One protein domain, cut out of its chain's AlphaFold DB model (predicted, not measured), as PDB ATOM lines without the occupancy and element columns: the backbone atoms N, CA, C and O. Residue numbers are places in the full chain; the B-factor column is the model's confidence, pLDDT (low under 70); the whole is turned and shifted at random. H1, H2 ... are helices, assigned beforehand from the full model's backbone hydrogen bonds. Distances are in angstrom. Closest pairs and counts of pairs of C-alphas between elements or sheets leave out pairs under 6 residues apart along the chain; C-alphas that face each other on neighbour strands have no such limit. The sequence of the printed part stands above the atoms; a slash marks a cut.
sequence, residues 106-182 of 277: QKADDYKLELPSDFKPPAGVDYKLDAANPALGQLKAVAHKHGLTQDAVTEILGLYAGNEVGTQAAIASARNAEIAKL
ATOM      1  N   GLN A 106     137.652 180.888 181.343       81.19
ATOM      2  CA  GLN A 106     136.887 181.818 180.499       81.19
ATOM      3  C   GLN A 106     137.780 182.684 179.612       81.19
ATOM      4  O   GLN A 106     137.339 183.128 178.546       81.19
ATOM      5  N   LYS A 107     139.030 182.910 180.022       85.38
ATOM      6  CA  LYS A 107     140.038 183.648 179.259       85.38
ATOM      7  C   LYS A 107     141.305 182.819 179.099       85.38
ATOM      8  O   LYS A 107     141.626 181.980 179.932       85.38
ATOM      9  N   ALA A 108     142.064 183.106 178.043       83.56
ATOM     10  CA  ALA A 108     143.373 182.494 177.821       83.56
ATOM     11  C   ALA A 108     144.337 182.721 179.004       83.56
ATOM     12  O   ALA A 108     145.119 181.840 179.343       83.56
ATOM     13  N   ASP A 109     144.257 183.868 179.679       86.38
ATOM     14  CA  ASP A 109     145.151 184.180 180.797       86.38
ATOM     15  C   ASP A 109     144.888 183.345 182.054       86.38
ATOM     16  O   ASP A 109     145.830 183.102 182.812       86.38
ATOM     17  N   ASP A 110     143.656 182.846 182.221       86.38
ATOM     18  CA  ASP A 110     143.207 182.083 183.395       86.38
ATOM     19  C   ASP A 110     143.812 180.668 183.456       86.38
ATOM     20  O   ASP A 110     143.743 180.002 184.490       86.38
ATOM     21  N   TYR A 111     144.435 180.201 182.367       84.25
ATOM     22  CA  TYR A 111     145.183 178.947 182.365       84.25
ATOM     23  C   TYR A 111     146.437 179.059 183.237       84.25
ATOM     24  O   TYR A 111     147.286 179.941 183.044       84.25
ATOM     25  N   LYS A 112     146.590 178.115 184.168       85.31
ATOM     26  CA  LYS A 112     147.772 178.028 185.030       85.31
ATOM     27  C   LYS A 112     148.925 177.370 184.278       85.31
ATOM     28  O   LYS A 112     148.749 176.334 183.643       85.31
ATOM     29  N   LEU A 113     150.103 177.981 184.354       84.75
ATOM     30  CA  LEU A 113     151.343 177.455 183.782       84.75
ATOM     31  C   LEU A 113     152.112 176.722 184.880       84.75
ATOM     32  O   LEU A 113     153.077 177.241 185.432       84.75
ATOM     33  N   GLU A 114     151.630 175.540 185.240       83.69
ATOM     34  CA  GLU A 114     152.233 174.699 186.271       83.69
ATOM     35  C   GLU A 114     152.702 173.399 185.623       83.69
ATOM     36  O   GLU A 114     151.976 172.798 184.830       83.69
ATOM     37  N   LEU A 115     153.934 172.978 185.921       80.75
ATOM     38  CA  LEU A 115     154.393 171.663 185.487       80.75
ATOM     39  C   LEU A 115     153.626 170.566 186.237       80.75
ATOM     40  O   LEU A 115     153.270 170.764 187.403       80.75
ATOM     41  N   PRO A 116     153.435 169.387 185.617       79.31
ATOM     42  CA  PRO A 116     152.910 168.229 186.321       79.31
ATOM     43  C   PRO A 116     153.750 167.922 187.564       79.31
ATOM     44  O   PRO A 116     154.981 167.914 187.497       79.31
ATOM     45  N   SER A 117     153.097 167.593 188.680       74.00
ATOM     46  CA  SER A 117     153.768 167.181 189.923       74.00
ATOM     47  C   SER A 117     154.669 165.956 189.743       74.00
ATOM     48  O   SER A 117     155.633 165.777 190.484       74.00
ATOM     49  N   ASP A 118     154.376 165.127 188.742       75.12
ATOM     50  CA  ASP A 118     155.135 163.921 188.415       75.12
ATOM     51  C   ASP A 118     156.345 164.178 187.506       75.12
ATOM     52  O   ASP A 118     157.113 163.249 187.229       75.12
ATOM     53  N   PHE A 119     156.546 165.418 187.046       76.88
ATOM     54  CA  PHE A 119     157.668 165.763 186.185       76.88
ATOM     55  C   PHE A 119     158.993 165.626 186.941       76.88
ATOM     56  O   PHE A 119     159.330 166.426 187.813       76.88
ATOM     57  N   LYS A 120     159.769 164.600 186.579       74.50
ATOM     58  CA  LYS A 120     161.137 164.406 187.060       74.50
ATOM     59  C   LYS A 120     162.113 164.825 185.964       74.50
ATOM     60  O   LYS A 120     162.258 164.078 184.992       74.50
ATOM     61  N   PRO A 121     162.791 165.977 186.088       71.75
ATOM     62  CA  PRO A 121     163.853 166.306 185.155       71.75
ATOM     63  C   PRO A 121     164.979 165.253 185.254       71.75
ATOM     64  O   PRO A 121     165.289 164.780 186.353       71.75
ATOM     65  N   PRO A 122     165.588 164.854 184.124       67.12
ATOM     66  CA  PRO A 122     166.834 164.097 184.092       67.12
ATOM     67  C   PRO A 122     167.897 164.644 185.055       67.12
ATOM     68  O   PRO A 122     168.018 165.854 185.253       67.12
ATOM     69  N   ALA A 123     168.683 163.740 185.646       61.78
ATOM     70  CA  ALA A 123     169.671 164.085 186.664       61.78
ATOM     71  C   ALA A 123     170.638 165.184 186.181       61.78
ATOM     72  O   ALA A 123     171.280 165.044 185.142       61.78
ATOM     73  N   GLY A 124     170.760 166.256 186.971       61.66
ATOM     74  CA  GLY A 124     171.704 167.351 186.730       61.66
ATOM     75  C   GLY A 124     171.165 168.547 185.938       61.66
ATOM     76  O   GLY A 124     171.949 169.446 185.646       61.66
ATOM     77  N   VAL A 125     169.867 168.594 185.607       67.88
ATOM     78  CA  VAL A 125     169.236 169.764 184.970       67.88
ATOM     79  C   VAL A 125     168.127 170.326 185.863       67.88
ATOM     80  O   VAL A 125     167.077 169.709 186.023       67.88
ATOM     81  N   ASP A 126     168.344 171.519 186.420       70.25
ATOM     82  CA  ASP A 126     167.294 172.292 187.089       70.25
ATOM     83  C   ASP A 126     166.417 172.973 186.034       70.25
ATOM     84  O   ASP A 126     166.796 173.991 185.451       70.25
ATOM     85  N   TYR A 127     165.232 172.416 185.780       77.62
ATOM     86  CA  TYR A 127     164.266 173.030 184.873       77.62
ATOM     87  C   TYR A 127     163.350 173.994 185.621       77.62
ATOM     88  O   TYR A 127     162.627 173.603 186.539       77.62
ATOM     89  N   LYS A 128     163.350 175.258 185.198       78.94
ATOM     90  CA  LYS A 128     162.373 176.262 185.623       78.94
ATOM     91  C   LYS A 128     161.617 176.736 184.399       78.94
ATOM     92  O   LYS A 128     162.234 177.141 183.418       78.94
ATOM     93  N   LEU A 129     160.291 176.705 184.481       80.62
ATOM     94  CA  LEU A 129     159.448 177.251 183.433       80.62
ATOM     95  C   LEU A 129     159.663 178.763 183.351       80.62
ATOM     96  O   LEU A 129     159.413 179.482 184.320       80.62
ATOM     97  N   ASP A 130     160.114 179.242 182.198       81.69
ATOM     98  CA  ASP A 130     160.207 180.673 181.956       81.69
ATOM     99  C   ASP A 130     158.832 181.227 181.570       81.69
ATOM    100  O   ASP A 130     158.358 181.039 180.450       81.69
ATOM    101  N   ALA A 131     158.196 181.936 182.504       76.62
ATOM    102  CA  ALA A 131     156.903 182.575 182.282       76.62
ATOM    103  C   ALA A 131     156.938 183.661 181.187       76.62
ATOM    104  O   ALA A 131     155.883 184.020 180.665       76.62
ATOM    105  N   ALA A 132     158.120 184.174 180.823       79.94
ATOM    106  CA  ALA A 132     158.287 185.141 179.739       79.94
ATOM    107  C   ALA A 132     158.389 184.485 178.349       79.94
ATOM    108  O   ALA A 132     158.428 185.195 177.341       79.94
ATOM    109  N   ASN A 133     158.414 183.150 178.262       81.69
ATOM    110  CA  ASN A 133     158.534 182.455 176.988       81.69
ATOM    111  C   ASN A 133     157.276 182.690 176.117       81.69
ATOM    112  O   ASN A 133     156.167 182.309 176.513       81.69
ATOM    113  N   PRO A 134     157.414 183.268 174.905       85.88
ATOM    114  CA  PRO A 134     156.275 183.579 174.038       85.88
ATOM    115  C   PRO A 134     155.472 182.335 173.628       85.88
ATOM    116  O   PRO A 134     154.273 182.445 173.359       85.88
ATOM    117  N   ALA A 135     156.091 181.150 173.628       85.94
ATOM    118  CA  ALA A 135     155.410 179.890 173.350       85.94
ATOM    119  C   ALA A 135     154.311 179.580 174.383       85.94
ATOM    120  O   ALA A 135     153.287 179.000 174.027       85.94
ATOM    121  N   LEU A 136     154.467 180.016 175.640       86.62
ATOM    122  CA  LEU A 136     153.462 179.804 176.688       86.62
ATOM    123  C   LEU A 136     152.237 180.701 176.496       86.62
ATOM    124  O   LEU A 136     151.108 180.258 176.699       86.62
ATOM    125  N   GLY A 137     152.438 181.938 176.032       88.25
ATOM    126  CA  GLY A 137     151.335 182.817 175.631       88.25
ATOM    127  C   GLY A 137     150.551 182.248 174.442       88.25
ATOM    128  O   GLY A 137     149.320 182.255 174.441       88.25
ATOM    129  N   GLN A 138     151.254 181.678 173.457       89.81
ATOM    130  CA  GLN A 138     150.619 180.984 172.332       89.81
ATOM    131  C   GLN A 138     149.872 179.724 172.778       89.81
ATOM    132  O   GLN A 138     148.752 179.502 172.326       89.81
ATOM    133  N   LEU A 139     150.446 178.934 173.692       90.19
ATOM    134  CA  LEU A 139     149.796 177.751 174.255       90.19
ATOM    135  C   LEU A 139     148.475 178.118 174.933       90.19
ATOM    136  O   LEU A 139     147.464 177.482 174.656       90.19
ATOM    137  N   LYS A 140     148.452 179.177 175.749       89.75
ATOM    138  CA  LYS A 140     147.226 179.700 176.373       89.75
ATOM    139  C   LYS A 140     146.170 180.107 175.343       89.75
ATOM    140  O   LYS A 140     144.998 179.757 175.478       89.75
ATOM    141  N   ALA A 141     146.580 180.814 174.290       90.38
ATOM    142  CA  ALA A 141     145.675 181.239 173.223       90.38
ATOM    143  C   ALA A 141     145.107 180.047 172.432       90.38
ATOM    144  O   ALA A 141     143.912 180.009 172.140       90.38
ATOM    145  N   VAL A 142     145.942 179.054 172.111       90.62
ATOM    146  CA  VAL A 142     145.527 177.807 171.451       90.62
ATOM    147  C   VAL A 142     144.613 176.997 172.369       90.62
ATOM    148  O   VAL A 142     143.575 176.517 171.919       90.62
ATOM    149  N   ALA A 143     144.937 176.900 173.657       90.94
ATOM    150  CA  ALA A 143     144.128 176.194 174.640       90.94
ATOM    151  C   ALA A 143     142.726 176.783 174.748       90.94
ATOM    152  O   ALA A 143     141.748 176.048 174.626       90.94
ATOM    153  N   HIS A 144     142.620 178.107 174.856       90.62
ATOM    154  CA  HIS A 144     141.329 178.787 174.874       90.62
ATOM    155  C   HIS A 144     140.566 178.615 173.554       90.62
ATOM    156  O   HIS A 144     139.398 178.228 173.561       90.62
ATOM    157  N   LYS A 145     141.238 178.806 172.410       90.06
ATOM    158  CA  LYS A 145     140.636 178.671 171.072       90.06
ATOM    159  C   LYS A 145     140.065 177.275 170.814       90.06
ATOM    160  O   LYS A 145     139.031 177.152 170.161       90.06
ATOM    161  N   HIS A 146     140.743 176.235 171.292       88.88
ATOM    162  CA  HIS A 146     140.341 174.840 171.102       88.88
ATOM    163  C   HIS A 146     139.557 174.268 172.292       88.88
ATOM    164  O   HIS A 146     139.155 173.107 172.253       88.88
ATOM    165  N   GLY A 147     139.310 175.068 173.335       87.12
ATOM    166  CA  GLY A 147     138.613 174.633 174.542       87.12
ATOM    167  C   GLY A 147     139.318 173.478 175.252       87.12
ATOM    168  O   GLY A 147     138.645 172.543 175.690       87.12
ATOM    169  N   LEU A 148     140.653 173.510 175.324       87.81
ATOM    170  CA  LEU A 148     141.449 172.540 176.076       87.81
ATOM    171  C   LEU A 148     141.220 172.725 177.577       87.81
ATOM    172  O   LEU A 148     141.118 173.850 178.065       87.81
ATOM    173  N   THR A 149     141.158 171.621 178.317       88.44
ATOM    174  CA  THR A 149     141.069 171.647 179.780       88.44
ATOM    175  C   THR A 149     142.404 172.056 180.401       88.44
ATOM    176  O   THR A 149     143.453 171.964 179.762       88.44
ATOM    177  N   GLN A 150     142.374 172.494 181.661       86.94
ATOM    178  CA  GLN A 150     143.594 172.810 182.408       86.94
ATOM    179  C   GLN A 150     144.539 171.599 182.482       86.94
ATOM    180  O   GLN A 150     145.733 171.758 182.255       86.94
ATOM    181  N   ASP A 151     144.006 170.398 182.718       87.00
ATOM    182  CA  ASP A 151     144.802 169.167 182.796       87.00
ATOM    183  C   ASP A 151     145.531 168.868 181.481       87.00
ATOM    184  O   ASP A 151     146.723 168.566 181.492       87.00
ATOM    185  N   ALA A 152     144.855 169.039 180.338       87.56
ATOM    186  CA  ALA A 152     145.473 168.860 179.026       87.56
ATOM    187  C   ALA A 152     146.600 169.879 178.781       87.56
ATOM    188  O   ALA A 152     147.631 169.541 178.200       87.56
ATOM    189  N   VAL A 153     146.436 171.123 179.244       89.31
ATOM    190  CA  VAL A 153     147.497 172.139 179.166       89.31
ATOM    191  C   VAL A 153     148.690 171.752 180.038       89.31
ATOM    192  O   VAL A 153     149.823 171.837 179.570       89.31
ATOM    193  N   THR A 154     148.451 171.283 181.263       89.50
ATOM    194  CA  THR A 154     149.498 170.792 182.169       89.50
ATOM    195  C   THR A 154     150.263 169.608 181.561       89.50
ATOM    196  O   THR A 154     151.492 169.577 181.618       89.50
ATOM    197  N   GLU A 155     149.574 168.663 180.914       88.56
ATOM    198  CA  GLU A 155     150.199 167.521 180.231       88.56
ATOM    199  C   GLU A 155     151.078 167.961 179.047       88.56
ATOM    200  O   GLU A 155     152.238 167.550 178.946       88.56
ATOM    201  N   ILE A 156     150.572 168.861 178.192       89.31
ATOM    202  CA  ILE A 156     151.344 169.440 177.077       89.31
ATOM    203  C   ILE A 156     152.582 170.176 177.603       89.31
ATOM    204  O   ILE A 156     153.667 170.058 177.029       89.31
ATOM    205  N   LEU A 157     152.440 170.913 178.706       89.44
ATOM    206  CA  LEU A 157     153.543 171.631 179.336       89.44
ATOM    207  C   LEU A 157     154.606 170.668 179.878       89.44
ATOM    208  O   LEU A 157     155.799 170.914 179.710       89.44
ATOM    209  N   GLY A 158     154.183 169.546 180.467       87.31
ATOM    210  CA  GLY A 158     155.073 168.468 180.890       87.31
ATOM    211  C   GLY A 158     155.862 167.858 179.731       87.31
ATOM    212  O   GLY A 158     157.072 167.663 179.847       87.31
ATOM    213  N   LEU A 159     155.209 167.611 178.591       87.62
ATOM    214  CA  LEU A 159     155.873 167.105 177.386       87.62
ATOM    215  C   LEU A 159     156.881 168.116 176.822       87.62
ATOM    216  O   LEU A 159     157.999 167.740 176.466       87.62
ATOM    217  N   TYR A 160     156.501 169.394 176.763       88.50
ATOM    218  CA  TYR A 160     157.382 170.472 176.316       88.50
ATOM    219  C   TYR A 160     158.627 170.581 177.201       88.50
ATOM    220  O   TYR A 160     159.747 170.537 176.692       88.50
ATOM    221  N   ALA A 161     158.432 170.630 178.521       87.81
ATOM    222  CA  ALA A 161     159.517 170.642 179.493       87.81
ATOM    223  C   ALA A 161     160.418 169.407 179.353       87.81
ATOM    224  O   ALA A 161     161.642 169.521 179.361       87.81
ATOM    225  N   GLY A 162     159.831 168.223 179.157       85.94
ATOM    226  CA  GLY A 162     160.576 166.983 178.939       85.94
ATOM    227  C   GLY A 162     161.450 167.031 177.688       85.94
ATOM    228  O   GLY A 162     162.615 166.632 177.735       85.94
ATOM    229  N   ASN A 163     160.925 167.566 176.585       87.94
ATOM    230  CA  ASN A 163     161.681 167.745 175.349       87.94
ATOM    231  C   ASN A 163     162.822 168.763 175.511       87.94
ATOM    232  O   ASN A 163     163.936 168.538 175.034       87.94
ATOM    233  N   GLU A 164     162.565 169.871 176.205       87.38
ATOM    234  CA  GLU A 164     163.568 170.906 176.441       87.38
ATOM    235  C   GLU A 164     164.714 170.377 177.309       87.38
ATOM    236  O   GLU A 164     165.882 170.485 176.928       87.38
ATOM    237  N   VAL A 165     164.394 169.706 178.419       87.56
ATOM    238  CA  VAL A 165     165.408 169.094 179.282       87.56
ATOM    239  C   VAL A 165     166.147 167.968 178.561       87.56
ATOM    240  O   VAL A 165     167.370 167.877 178.667       87.56
ATOM    241  N   GLY A 166     165.447 167.138 177.784       85.88
ATOM    242  CA  GLY A 166     166.074 166.094 176.968       85.88
ATOM    243  C   GLY A 166     167.071 166.664 175.956       85.88
ATOM    244  O   GLY A 166     168.186 166.155 175.822       85.88
ATOM    245  N   THR A 167     166.713 167.772 175.305       87.12
ATOM    246  CA  THR A 167     167.590 168.481 174.364       87.12
ATOM    247  C   THR A 167     168.804 169.077 175.078       87.12
ATOM    248  O   THR A 167     169.934 168.894 174.622       87.12
ATOM    249  N   GLN A 168     168.608 169.736 176.224       85.75
ATOM    250  CA  GLN A 168     169.710 170.282 177.021       85.75
ATOM    251  C   GLN A 168     170.665 169.185 177.507       85.75
ATOM    252  O   GLN A 168     171.882 169.334 177.393       85.75
ATOM    253  N   ALA A 169     170.134 168.056 177.981       86.69
ATOM    254  CA  ALA A 169     170.933 166.910 178.403       86.69
ATOM    255  C   ALA A 169     171.734 166.310 177.235       86.69
ATOM    256  O   ALA A 169     172.916 165.996 177.396       86.69
ATOM    257  N   ALA A 170     171.135 166.203 176.045       88.06
ATOM    258  CA  ALA A 170     171.829 165.744 174.844       88.06
ATOM    259  C   ALA A 170     172.973 166.693 174.444       88.06
ATOM    260  O   ALA A 170     174.081 166.233 174.160       88.06
ATOM    261  N   ILE A 171     172.742 168.011 174.487       87.38
ATOM    262  CA  ILE A 171     173.771 169.026 174.218       87.38
ATOM    263  C   ILE A 171     174.901 168.943 175.250       87.38
ATOM    264  O   ILE A 171     176.074 168.935 174.877       87.38
ATOM    265  N   ALA A 172     174.572 168.851 176.541       85.50
ATOM    266  CA  ALA A 172     175.558 168.739 177.612       85.50
ATOM    267  C   ALA A 172     176.398 167.459 177.477       85.50
ATOM    268  O   ALA A 172     177.621 167.504 177.602       85.50
ATOM    269  N   SER A 173     175.758 166.334 177.152       87.88
ATOM    270  CA  SER A 173     176.432 165.061 176.885       87.88
ATOM    271  C   SER A 173     177.384 165.161 175.690       87.88
ATOM    272  O   SER A 173     178.557 164.802 175.802       87.88
ATOM    273  N   ALA A 174     176.929 165.738 174.572       88.12
ATOM    274  CA  ALA A 174     177.761 165.955 173.391       88.12
ATOM    275  C   ALA A 174     178.956 166.878 173.689       88.12
ATOM    276  O   ALA A 174     180.087 166.567 173.312       88.12
ATOM    277  N   ARG A 175     178.737 167.967 174.434       87.19
ATOM    278  CA  ARG A 175     179.809 168.862 174.897       87.19
ATOM    279  C   ARG A 175     180.825 168.113 175.754       87.19
ATOM    280  O   ARG A 175     182.023 168.246 175.529       87.19
ATOM    281  N   ASN A 176     180.371 167.318 176.719       86.56
ATOM    282  CA  ASN A 176     181.259 166.552 177.590       86.56
ATOM    283  C   ASN A 176     182.072 165.520 176.796       86.56
ATOM    284  O   ASN A 176     183.264 165.361 177.055       86.56
ATOM    285  N   ALA A 177     181.468 164.881 175.790       90.06
ATOM    286  CA  ALA A 177     182.165 163.973 174.886       90.06
ATOM    287  C   ALA A 177     183.234 164.689 174.041       90.06
ATOM    288  O   ALA A 177     184.323 164.152 173.850       90.06
ATOM    289  N   GLU A 178     182.968 165.910 173.567       91.88
ATOM    290  CA  GLU A 178     183.976 166.728 172.885       91.88
ATOM    291  C   GLU A 178     185.106 167.143 173.828       91.88
ATOM    292  O   GLU A 178     186.274 166.983 173.487       91.88
ATOM    293  N   ILE A 179     184.783 167.637 175.026       86.88
ATOM    294  CA  ILE A 179     185.776 168.057 176.025       86.88
ATOM    295  C   ILE A 179     186.653 166.871 176.444       86.88
ATOM    296  O   ILE A 179     187.864 167.031 176.567       86.88
ATOM    297  N   ALA A 180     186.091 165.667 176.573       89.75
ATOM    298  CA  ALA A 180     186.851 164.460 176.897       89.75
ATOM    299  C   ALA A 180     187.975 164.154 175.885       89.75
ATOM    300  O   ALA A 180     188.993 163.574 176.265       89.75
ATOM    301  N   LYS A 181     187.860 164.599 174.620       93.38
ATOM    302  CA  LYS A 181     188.920 164.435 173.603       93.38
ATOM    303  C   LYS A 181     190.204 165.200 173.940       93.38
ATOM    304  O   LYS A 181     191.262 164.842 173.436       93.38
ATOM    305  N   LEU A 182     190.134 166.227 174.792       89.56
ATOM    306  CA  LEU A 182     191.298 167.001 175.245       89.56
ATOM    307  C   LEU A 182     192.147 166.261 176.296       89.56
ATOM    308  O   LEU A 182     193.215 166.756 176.663       89.56
TER     309      LEU A 182
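AT A GLANCE: This is residues 106 to 182 of the 277 residues of an uncharacterized protein of Bradyrhizobium lablabi (UniProt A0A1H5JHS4). One long straight helix, H2, makes the long axis, and the shorter H1, which comes before it in the chain, lies beside its first part, joined to it by a tight turn. Before them, a long loop, residues 106 to 133, runs out along H2 as far as Gly 124 and returns to H1, while residues 173 to 182 at the other end stick out alone. The printed part has 77 residues, with two named helices in the order H1, H2 and no named strand, and its class is all helix. It is loose, with a radius of gyration of the C-alphas of 15.6 A, and spans 56 by 24 by 17 A.

HOW THE PARTS SIT: Pass the loop and look at H1, residues 134 to 146, and H2, residues 150 to 180. They are close but not clearly touching, with 2 pairs of C-alphas within 8 A. Their closest C-alphas, those of Ala 143 and Val 153, are 6.9 A apart. The two helices run opposite ways at a shallow tilt of 30 degrees. In both H1 and H2 every O i to N i+4 pair is within hydrogen-bond range.

IN THESE COORDINATES: Start at C-alpha 106, at (136.887, 181.818, 180.499), and go along the loop to C-alpha 134 at (156.275, 183.579, 174.038). There H1 begins, and it runs 18.4 A to C-alpha 146. Past the three residues of the link, find C-alpha 150 at (143.594, 172.810, 182.408), from which H2 runs 44.4 A to C-alpha 180 at (186.851, 164.460, 176.897).

THE WHOLE: The C-alphas of Gln 106 and Leu 182, the two farthest apart, are 56.6 A apart. Without residues 173 to 182, which stand free, the body spans 40 by 23 by 15 A. The printed part has no cut, and the link from H1 to H2 is tight. Look for low confidence at residues 122 to 125, which are under 70 in pLDDT; the mean of the printed part is 84.5.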